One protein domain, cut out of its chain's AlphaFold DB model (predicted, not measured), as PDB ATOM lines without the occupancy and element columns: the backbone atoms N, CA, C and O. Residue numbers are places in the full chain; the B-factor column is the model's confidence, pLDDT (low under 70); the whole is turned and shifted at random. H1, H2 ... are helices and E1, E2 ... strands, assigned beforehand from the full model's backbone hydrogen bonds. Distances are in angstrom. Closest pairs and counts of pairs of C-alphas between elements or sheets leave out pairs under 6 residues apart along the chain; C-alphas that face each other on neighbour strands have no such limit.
ATOM      1  N   LYS A  32      22.948 -46.491  25.535       65.81
ATOM      2  CA  LYS A  32      22.892 -46.667  24.097       65.81
ATOM      3  C   LYS A  32      24.093 -47.518  23.729       65.81
ATOM      4  O   LYS A  32      25.228 -47.113  23.972       65.81
ATOM      5  N   THR A  33      23.832 -48.697  23.173       70.44
ATOM      6  CA  THR A  33      24.875 -49.591  22.672       70.44
ATOM      7  C   THR A  33      25.774 -48.811  21.710       70.44
ATOM      8  O   THR A  33      25.282 -48.244  20.727       70.44
ATOM      9  N   PRO A  34      27.074 -48.678  22.019       77.06
ATOM     10  CA  PRO A  34      27.956 -47.897  21.182       77.06
ATOM     11  C   PRO A  34      28.209 -48.617  19.859       77.06
ATOM     12  O   PRO A  34      28.360 -49.835  19.818       77.06
ATOM     13  N   ILE A  35      28.283 -47.850  18.777       87.25
ATOM     14  CA  ILE A  35      28.591 -48.331  17.433       87.25
ATOM     15  C   ILE A  35      30.108 -48.570  17.362       87.25
ATOM     16  O   ILE A  35      30.868 -47.599  17.482       87.25
ATOM     17  N   PRO A  36      30.574 -49.822  17.198       89.06
ATOM     18  CA  PRO A  36      31.995 -50.120  17.122       89.06
ATOM     19  C   PRO A  36      32.546 -49.737  15.743       89.06
ATOM     20  O   PRO A  36      32.017 -50.156  14.715       89.06
ATOM     21  N   ILE A  37      33.633 -48.974  15.720       90.75
ATOM     22  CA  ILE A  37      34.361 -48.604  14.504       90.75
ATOM     23  C   ILE A  37      35.733 -49.269  14.563       90.75
ATOM     24  O   ILE A  37      36.526 -48.986  15.459       90.75
ATOM     25  N   LYS A  38      36.005 -50.174  13.624       91.88
ATOM     26  CA  LYS A  38      37.268 -50.916  13.561       91.88
ATOM     27  C   LYS A  38      38.356 -50.054  12.924       91.88
ATOM     28  O   LYS A  38      38.151 -49.531  11.833       91.88
ATOM     29  N   VAL A  39      39.505 -49.945  13.584       92.06
ATOM     30  CA  VAL A  39      40.671 -49.194  13.099       92.06
ATOM     31  C   VAL A  39      41.894 -50.098  13.163       92.06
ATOM     32  O   VAL A  39      42.216 -50.620  14.224       92.06
ATOM     33  N   GLY A  40      42.564 -50.303  12.029       92.31
ATOM     34  CA  GLY A  40      43.814 -51.059  11.973       92.31
ATOM     35  C   GLY A  40      44.995 -50.216  12.446       92.31
ATOM     36  O   GLY A  40      45.133 -49.067  12.029       92.31
ATOM     37  N   VAL A  41      45.848 -50.791  13.291       93.06
ATOM     38  CA  VAL A  41      47.082 -50.166  13.778       93.06
ATOM     39  C   VAL A  41      48.233 -51.133  13.528       93.06
ATOM     40  O   VAL A  41      48.217 -52.252  14.035       93.06
ATOM     41  N   VAL A  42      49.219 -50.706  12.736       93.88
ATOM     42  CA  VAL A  42      50.424 -51.489  12.428       93.88
ATOM     43  C   VAL A  42      51.609 -50.847  13.140       93.88
ATOM     44  O   VAL A  42      51.976 -49.717  12.824       93.88
ATOM     45  N   LEU A  43      52.180 -51.545  14.119       92.81
ATOM     46  CA  LEU A  43      53.303 -51.076  14.939       92.81
ATOM     47  C   LEU A  43      54.299 -52.220  15.144       92.81
ATOM     48  O   LEU A  43      53.967 -53.380  14.942       92.81
ATOM     49  N   ASP A  44      55.537 -51.910  15.515       93.25
ATOM     50  CA  ASP A  44      56.513 -52.914  15.965       93.25
ATOM     51  C   ASP A  44      56.272 -53.216  17.448       93.25
ATOM     52  O   ASP A  44      56.688 -52.438  18.311       93.25
ATOM     53  N   MET A  45      55.569 -54.312  17.739       91.12
ATOM     54  CA  MET A  45      55.129 -54.638  19.103       91.12
ATOM     55  C   MET A  45      56.267 -55.127  20.005       91.12
ATOM     56  O   MET A  45      56.150 -55.074  21.231       91.12
ATOM     57  N   ASP A  46      57.393 -55.522  19.414       92.12
ATOM     58  CA  ASP A  46      58.603 -55.904  20.140       92.12
ATOM     59  C   ASP A  46      59.499 -54.691  20.446       92.12
ATOM     60  O   ASP A  46      60.432 -54.774  21.248       92.12
ATOM     61  N   SER A  47      59.208 -53.529  19.851       94.19
ATOM     62  CA  SER A  47      59.931 -52.287  20.125       94.19
ATOM     63  C   SER A  47      59.317 -51.477  21.265       94.19
ATOM     64  O   SER A  47      58.098 -51.348  21.397       94.19
ATOM     65  N   TYR A  48      60.182 -50.807  22.034       94.81
ATOM     66  CA  TYR A  48      59.756 -49.854  23.062       94.81
ATOM     67  C   TYR A  48      58.827 -48.770  22.495       94.81
ATOM     68  O   TYR A  48      57.803 -48.450  23.095       94.81
ATOM     69  N   LEU A  49      59.152 -48.229  21.315       93.69
ATOM     70  CA  LEU A  49      58.354 -47.179  20.682       93.69
ATOM     71  C   LEU A  49      56.981 -47.683  20.222       93.69
ATOM     72  O   LEU A  49      56.005 -46.951  20.359       93.69
ATOM     73  N   GLY A  50      56.880 -48.913  19.714       93.31
ATOM     74  CA  GLY A  50      55.596 -49.481  19.309       93.31
ATOM     75  C   GLY A  50      54.684 -49.771  20.498       93.31
ATOM     76  O   GLY A  50      53.522 -49.369  20.470       93.31
ATOM     77  N   GLN A  51      55.214 -50.342  21.586       94.19
ATOM     78  CA  GLN A  51      54.442 -50.541  22.823       94.19
ATOM     79  C   GLN A  51      54.023 -49.210  23.455       94.19
ATOM     80  O   GLN A  51      52.870 -49.039  23.855       94.19
ATOM     81  N   MET A  52      54.939 -48.239  23.511       96.25
ATOM     82  CA  MET A  52      54.647 -46.904  24.030       96.25
ATOM     83  C   MET A  52      53.572 -46.201  23.194       96.25
ATOM     84  O   MET A  52      52.644 -45.617  23.753       96.25
ATOM     85  N   GLY A  53      53.666 -46.287  21.865       94.81
ATOM     86  CA  GLY A  53      52.679 -45.733  20.942       94.81
ATOM     87  C   GLY A  53      51.299 -46.357  21.137       94.81
ATOM     88  O   GLY A  53      50.320 -45.631  21.302       94.81
ATOM     89  N   LEU A  54      51.221 -47.689  21.208       95.06
ATOM     90  CA  LEU A  54      49.963 -48.398  21.443       95.06
ATOM     91  C   LEU A  54      49.327 -48.018  22.788       95.06
ATOM     92  O   LEU A  54      48.129 -47.734  22.857       95.06
ATOM     93  N   ASN A  55      50.131 -47.944  23.849       95.19
ATOM     94  CA  ASN A  55      49.658 -47.539  25.169       95.19
ATOM     95  C   ASN A  55      49.146 -46.088  25.173       95.19
ATOM     96  O   ASN A  55      48.095 -45.804  25.742       95.19
ATOM     97  N   CYS A  56      49.843 -45.172  24.490       95.69
ATOM     98  CA  CYS A  56      49.405 -43.784  24.346       95.69
ATOM     99  C   CYS A  56      48.031 -43.691  23.666       95.69
ATOM    100  O   CYS A  56      47.156 -42.973  24.151       95.69
ATOM    101  N   ILE A  57      47.806 -44.469  22.601       95.00
ATOM    102  CA  ILE A  57      46.503 -44.539  21.929       95.00
ATOM    103  C   ILE A  57      45.435 -45.070  22.898       95.00
ATOM    104  O   ILE A  57      44.373 -44.464  23.021       95.00
ATOM    105  N   SER A  58      45.715 -46.161  23.615       93.12
ATOM    106  CA  SER A  58      44.780 -46.756  24.580       93.12
ATOM    107  C   SER A  58      44.367 -45.768  25.681       93.12
ATOM    108  O   SER A  58      43.176 -45.579  25.944       93.12
ATOM    109  N   ILE A  59      45.338 -45.060  26.268       94.44
ATOM    110  CA  ILE A  59      45.093 -44.051  27.305       94.44
ATOM    111  C   ILE A  59      44.282 -42.878  26.743       94.44
ATOM    112  O   ILE A  59      43.304 -42.467  27.366       94.44
ATOM    113  N   ALA A  60      44.632 -42.373  25.557       92.50
ATOM    114  CA  ALA A  60      43.896 -41.286  24.913       92.50
ATOM    115  C   ALA A  60      42.435 -41.666  24.618       92.50
ATOM    116  O   ALA A  60      41.536 -40.844  24.789       92.50
ATOM    117  N   LEU A  61      42.174 -42.915  24.214       91.75
ATOM    118  CA  LEU A  61      40.812 -43.414  24.015       91.75
ATOM    119  C   LEU A  61      40.050 -43.541  25.334       91.75
ATOM    120  O   LEU A  61      38.878 -43.170  25.394       91.75
ATOM    121  N   SER A  62      40.706 -44.041  26.380       89.38
ATOM    122  CA  SER A  62      40.120 -44.138  27.717       89.38
ATOM    123  C   SER A  62      39.680 -42.762  28.225       89.38
ATOM    124  O   SER A  62      38.517 -42.584  28.583       89.38
ATOM    125  N   ASP A  63      40.561 -41.760  28.148       89.12
ATOM    126  CA  ASP A  63      40.270 -40.384  28.572       89.12
ATOM    127  C   ASP A  63      39.171 -39.726  27.716       89.12
ATOM    128  O   ASP A  63      38.206 -39.139  28.222       89.12
ATOM    129  N   PHE A  64      39.235 -39.912  26.395       88.56
ATOM    130  CA  PHE A  64      38.221 -39.398  25.476       88.56
ATOM    131  C   PHE A  64      36.823 -39.964  25.766       88.56
ATOM    132  O   PHE A  64      35.828 -39.239  25.673       88.56
ATOM    133  N   TYR A  65      36.723 -41.251  26.115       86.38
ATOM    134  CA  TYR A  65      35.442 -41.886  26.427       86.38
ATOM    135  C   TYR A  65      34.988 -41.689  27.876       86.38
ATOM    136  O   TYR A  65      33.781 -41.723  28.108       86.38
ATOM    137  N   ALA A  66      35.896 -41.437  28.821       84.94
ATOM    138  CA  ALA A  66      35.561 -41.112  30.209       84.94
ATOM    139  C   ALA A  66      34.917 -39.722  30.351       84.94
ATOM    140  O   ALA A  66      34.087 -39.497  31.229       84.94
ATOM    141  N   THR A  67      35.274 -38.785  29.468       80.50
ATOM    142  CA  THR A  67      34.774 -37.400  29.503       80.50
ATOM    143  C   THR A  67      33.525 -37.175  28.646       80.50
ATOM    144  O   THR A  67      32.812 -36.187  28.840       80.50
ATOM    145  N   LYS A  68      33.223 -38.077  27.699       75.19
ATOM    146  CA  LYS A  68      32.134 -37.916  26.722       75.19
ATOM    147  C   LYS A  68      31.030 -38.956  26.875       75.19
ATOM    148  O   LYS A  68      30.906 -39.877  26.064       75.19
ATOM    149  N   ASP A  69      30.132 -38.698  27.822       65.00
ATOM    150  CA  ASP A  69      28.937 -39.514  28.093       65.00
ATOM    151  C   ASP A  69      28.009 -39.689  26.864       65.00
ATOM    152  O   ASP A  69      27.285 -40.676  26.758       65.00
ATOM    153  N   TYR A  70      28.059 -38.773  25.886       68.81
ATOM    154  CA  TYR A  70      27.198 -38.795  24.691       68.81
ATOM    155  C   TYR A  70      27.860 -39.352  23.424       68.81
ATOM    156  O   TYR A  70      27.217 -39.410  22.369       68.81
ATOM    157  N   CYS A  71      29.139 -39.743  23.476       74.31
ATOM    158  CA  CYS A  71      29.817 -40.264  22.293       74.31
ATOM    159  C   CYS A  71      29.355 -41.702  22.015       74.31
ATOM    160  O   CYS A  71      29.703 -42.636  22.739       74.31
ATOM    161  N   LYS A  72      28.550 -41.867  20.960       77.75
ATOM    162  CA  LYS A  72      27.915 -43.140  20.578       77.75
ATOM    163  C   LYS A  72      28.841 -44.079  19.813       77.75
ATOM    164  O   LYS A  72      28.484 -45.230  19.619       77.75
ATOM    165  N   THR A  73      29.992 -43.611  19.345       84.69
ATOM    166  CA  THR A  73      30.960 -44.424  18.600       84.69
ATOM    167  C   THR A  73      32.075 -44.891  19.527       84.69
ATOM    168  O   THR A  73      32.577 -44.101  20.329       84.69
ATOM    169  N   ARG A  74      32.491 -46.154  19.412       87.81
ATOM    170  CA  ARG A  74      33.655 -46.706  20.123       87.81
ATOM    171  C   ARG A  74      34.662 -47.230  19.111       87.81
ATOM    172  O   ARG A  74      34.320 -48.083  18.299       87.81
ATOM    173  N   LEU A  75      35.881 -46.701  19.138       91.88
ATOM    174  CA  LEU A  75      36.975 -47.209  18.321       91.88
ATOM    175  C   LEU A  75      37.434 -48.550  18.893       91.88
ATOM    176  O   LEU A  75      37.679 -48.669  20.092       91.88
ATOM    177  N   VAL A  76      37.528 -49.553  18.026       91.25
ATOM    178  CA  VAL A  76      38.083 -50.871  18.326       91.25
ATOM    179  C   VAL A  76      39.362 -51.003  17.520       91.25
ATOM    180  O   VAL A  76      39.320 -51.059  16.287       91.25
ATOM    181  N   LEU A  77      40.492 -51.009  18.217       92.50
ATOM    182  CA  LEU A  77      41.797 -51.146  17.588       92.50
ATOM    183  C   LEU A  77      42.020 -52.602  17.177       92.50
ATOM    184  O   LEU A  77      41.754 -53.527  17.942       92.50
ATOM    185  N   ILE A  78      42.491 -52.792  15.951       92.81
ATOM    186  CA  ILE A  78      42.971 -54.069  15.432       92.81
ATOM    187  C   ILE A  78      44.474 -53.927  15.283       92.81
ATOM    188  O   ILE A  78      44.973 -53.343  14.322       92.81
ATOM    189  N   GLU A  79      45.175 -54.445  16.273       91.88
ATOM    190  CA  GLU A  79      46.622 -54.405  16.351       91.88
ATOM    191  C   GLU A  79      47.249 -55.439  15.415       91.88
ATOM    192  O   GLU A  79      46.832 -56.600  15.359       91.88
ATOM    193  N   ARG A  80      48.262 -55.013  14.662       90.75
ATOM    194  CA  ARG A  80      49.082 -55.868  13.809       90.75
ATOM    195  C   ARG A  80      50.546 -55.560  14.060       90.75
ATOM    196  O   ARG A  80      50.963 -54.406  14.010       90.75
ATOM    197  N   ASP A  81      51.312 -56.611  14.296       89.81
ATOM    198  CA  ASP A  81      52.742 -56.496  14.510       89.81
ATOM    199  C   ASP A  81      53.494 -56.439  13.173       89.81
ATOM    200  O   ASP A  81      53.331 -57.302  12.307       89.81
ATOM    201  N   SER A  82      54.306 -55.397  13.014       90.69
ATOM    202  CA  SER A  82      55.177 -55.187  11.859       90.69
ATOM    203  C   SER A  82      56.448 -56.027  11.904       90.69
ATOM    204  O   SER A  82      57.095 -56.163  10.870       90.69
ATOM    205  N   LYS A  83      56.835 -56.574  13.067       90.69
ATOM    206  CA  LYS A  83      58.074 -57.356  13.240       90.69
ATOM    207  C   LYS A  83      59.328 -56.641  12.727       90.69
ATOM    208  O   LYS A  83      60.258 -57.284  12.239       90.69
ATOM    209  N   LYS A  84      59.327 -55.301  12.774       89.62
ATOM    210  CA  LYS A  84      60.384 -54.436  12.224       89.62
ATOM    211  C   LYS A  84      60.657 -54.648  10.722       89.62
ATOM    212  O   LYS A  84      61.713 -54.265  10.219       89.62
ATOM    213  N   ASP A  85      59.707 -55.232   9.996       92.50
ATOM    214  CA  ASP A  85      59.801 -55.539   8.572       92.50
ATOM    215  C   ASP A  85      58.746 -54.745   7.788       92.50
ATOM    216  O   ASP A  85      57.540 -54.826   8.029       92.50
ATOM    217  N   VAL A  86      59.212 -53.969   6.810       89.50
ATOM    218  CA  VAL A  86      58.367 -53.140   5.944       89.50
ATOM    219  C   VAL A  86      57.433 -53.973   5.061       89.50
ATOM    220  O   VAL A  86      56.324 -53.528   4.768       89.50
ATOM    221  N   VAL A  87      57.837 -55.184   4.668       90.81
ATOM    222  CA  VAL A  87      57.012 -56.104   3.873       90.81
ATOM    223  C   VAL A  87      55.912 -56.692   4.746       90.81
ATOM    224  O   VAL A  87      54.748 -56.697   4.343       90.81
ATOM    225  N   ALA A  88      56.251 -57.116   5.965       87.19
ATOM    226  CA  ALA A  88      55.271 -57.580   6.943       87.19
ATOM    227  C   ALA A  88      54.274 -56.470   7.323       87.19
ATOM    228  O   ALA A  88      53.069 -56.720   7.379       87.19
ATOM    229  N   ALA A  89      54.747 -55.230   7.496       89.19
ATOM    230  CA  ALA A  89      53.901 -54.066   7.756       89.19
ATOM    231  C   ALA A  89      52.939 -53.762   6.594       89.19
ATOM    232  O   ALA A  89      51.740 -53.574   6.808       89.19
ATOM    233  N   ALA A  90      53.442 -53.756   5.355       89.12
ATOM    234  CA  ALA A  90      52.618 -53.552   4.165       89.12
ATOM    235  C   ALA A  90      51.572 -54.667   4.016       89.12
ATOM    236  O   ALA A  90      50.387 -54.389   3.824       89.12
ATOM    237  N   ALA A  91      51.984 -55.925   4.195       88.00
ATOM    238  CA  ALA A  91      51.086 -57.071   4.169       88.00
ATOM    239  C   ALA A  91      49.985 -56.943   5.233       88.00
ATOM    240  O   ALA A  91      48.814 -57.173   4.935       88.00
ATOM    241  N   ALA A  92      50.326 -56.520   6.453       87.25
ATOM    242  CA  ALA A  92      49.364 -56.282   7.526       87.25
ATOM    243  C   ALA A  92      48.339 -55.183   7.191       87.25
ATOM    244  O   ALA A  92      47.168 -55.327   7.541       87.25
ATOM    245  N   GLY A  93      48.749 -54.125   6.482       85.25
ATOM    246  CA  GLY A  93      47.854 -53.060   6.016       85.25
ATOM    247  C   GLY A  93      46.921 -53.488   4.878       85.25
ATOM    248  O   GLY A  93      45.794 -53.007   4.786       85.25
ATOM    249  N   THR A  94      47.359 -54.425   4.034       83.12
ATOM    250  CA  THR A  94      46.555 -54.967   2.920       83.12
ATOM    251  C   THR A  94      45.608 -56.105   3.316       83.12
ATOM    252  O   THR A  94      44.758 -56.496   2.514       83.12
ATOM    253  N   GLN A  95      45.726 -56.641   4.538       64.81
ATOM    254  CA  GLN A  95      44.875 -57.717   5.056       64.81
ATOM    255  C   GLN A  95      43.463 -57.209   5.388       64.81
ATOM    256  O   GLN A  95      43.056 -57.074   6.544       64.81
TER     257      GLN A  95
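What this domain is: This is residues 32 to 95 of the 110 residues of an uncharacterized protein of Handroanthus impetiginosus (UniProt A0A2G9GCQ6). A long ribbon of two parallel strands, E1 and E2, has the long helix H1 running back along one side of it and the short helix H2 packed on the other side, near the end of the ribbon where the strands finish. The printed part has 64 residues, with two named helices and two named strands in the order E1, H1, E2, H2. The sheet order is E1, E2, parallel, and the class is mixed, helices and strands. The whole is loose, with a radius of gyration of the C-alphas of 13.9 A, and flat, with spans of 40 by 25 by 10 A.

Where its parts are: Strand E1, residues 35 to 43, begins at C-alpha 35 (28.591, -48.331, 17.433) and is 25.0 A long from first to last C-alpha. Strand E2, residues 73 to 81, is 25.2 A long. Helix H1, residues 48 to 67, is 28.6 A long and begins at C-alpha 48 (59.756, -49.854, 23.062). Helix H2, residues 86 to 94, is 12.3 A long and ends at C-alpha 94 (46.555, -54.967, 2.920).

How they stand to each other: E1 and E2 are parallel neighbours at 25 degrees. N 37 and O 74, 2.8 A apart, and N 80 and O 41, 2.8 A apart, are within hydrogen-bond range. E1, H1 and E2 form a strand-helix-strand unit, two parallel neighbour strands with a helix between them in the chain, and its crossover is right-handed. The closest C-alphas of E1 and H1 are those of Leu 43 and Gly 50, 5.2 A; of H1 and E2, those of Leu 61 and Leu 75, 7.8 A. The closest C-alphas of E1 and H2 are those of Val 42 and Ala 89, 6.4 A; of E2 and H2, those of Arg 80 and Ala 92, 6.3 A. H1 and H2 are apart. In H1 and H2 every O i to N i+4 pair is within hydrogen-bond range.

The domain as a whole: The two C-alphas farthest apart are those of Lys 32 and Asp 85, 41.0 A. The printed part has no cut, and the links E1 to H1, H1 to E2 and E2 to H2 are tight. The mean pLDDT of the printed part is 88.1; residue 32, residues 69 to 70 and residue 95 are under 70.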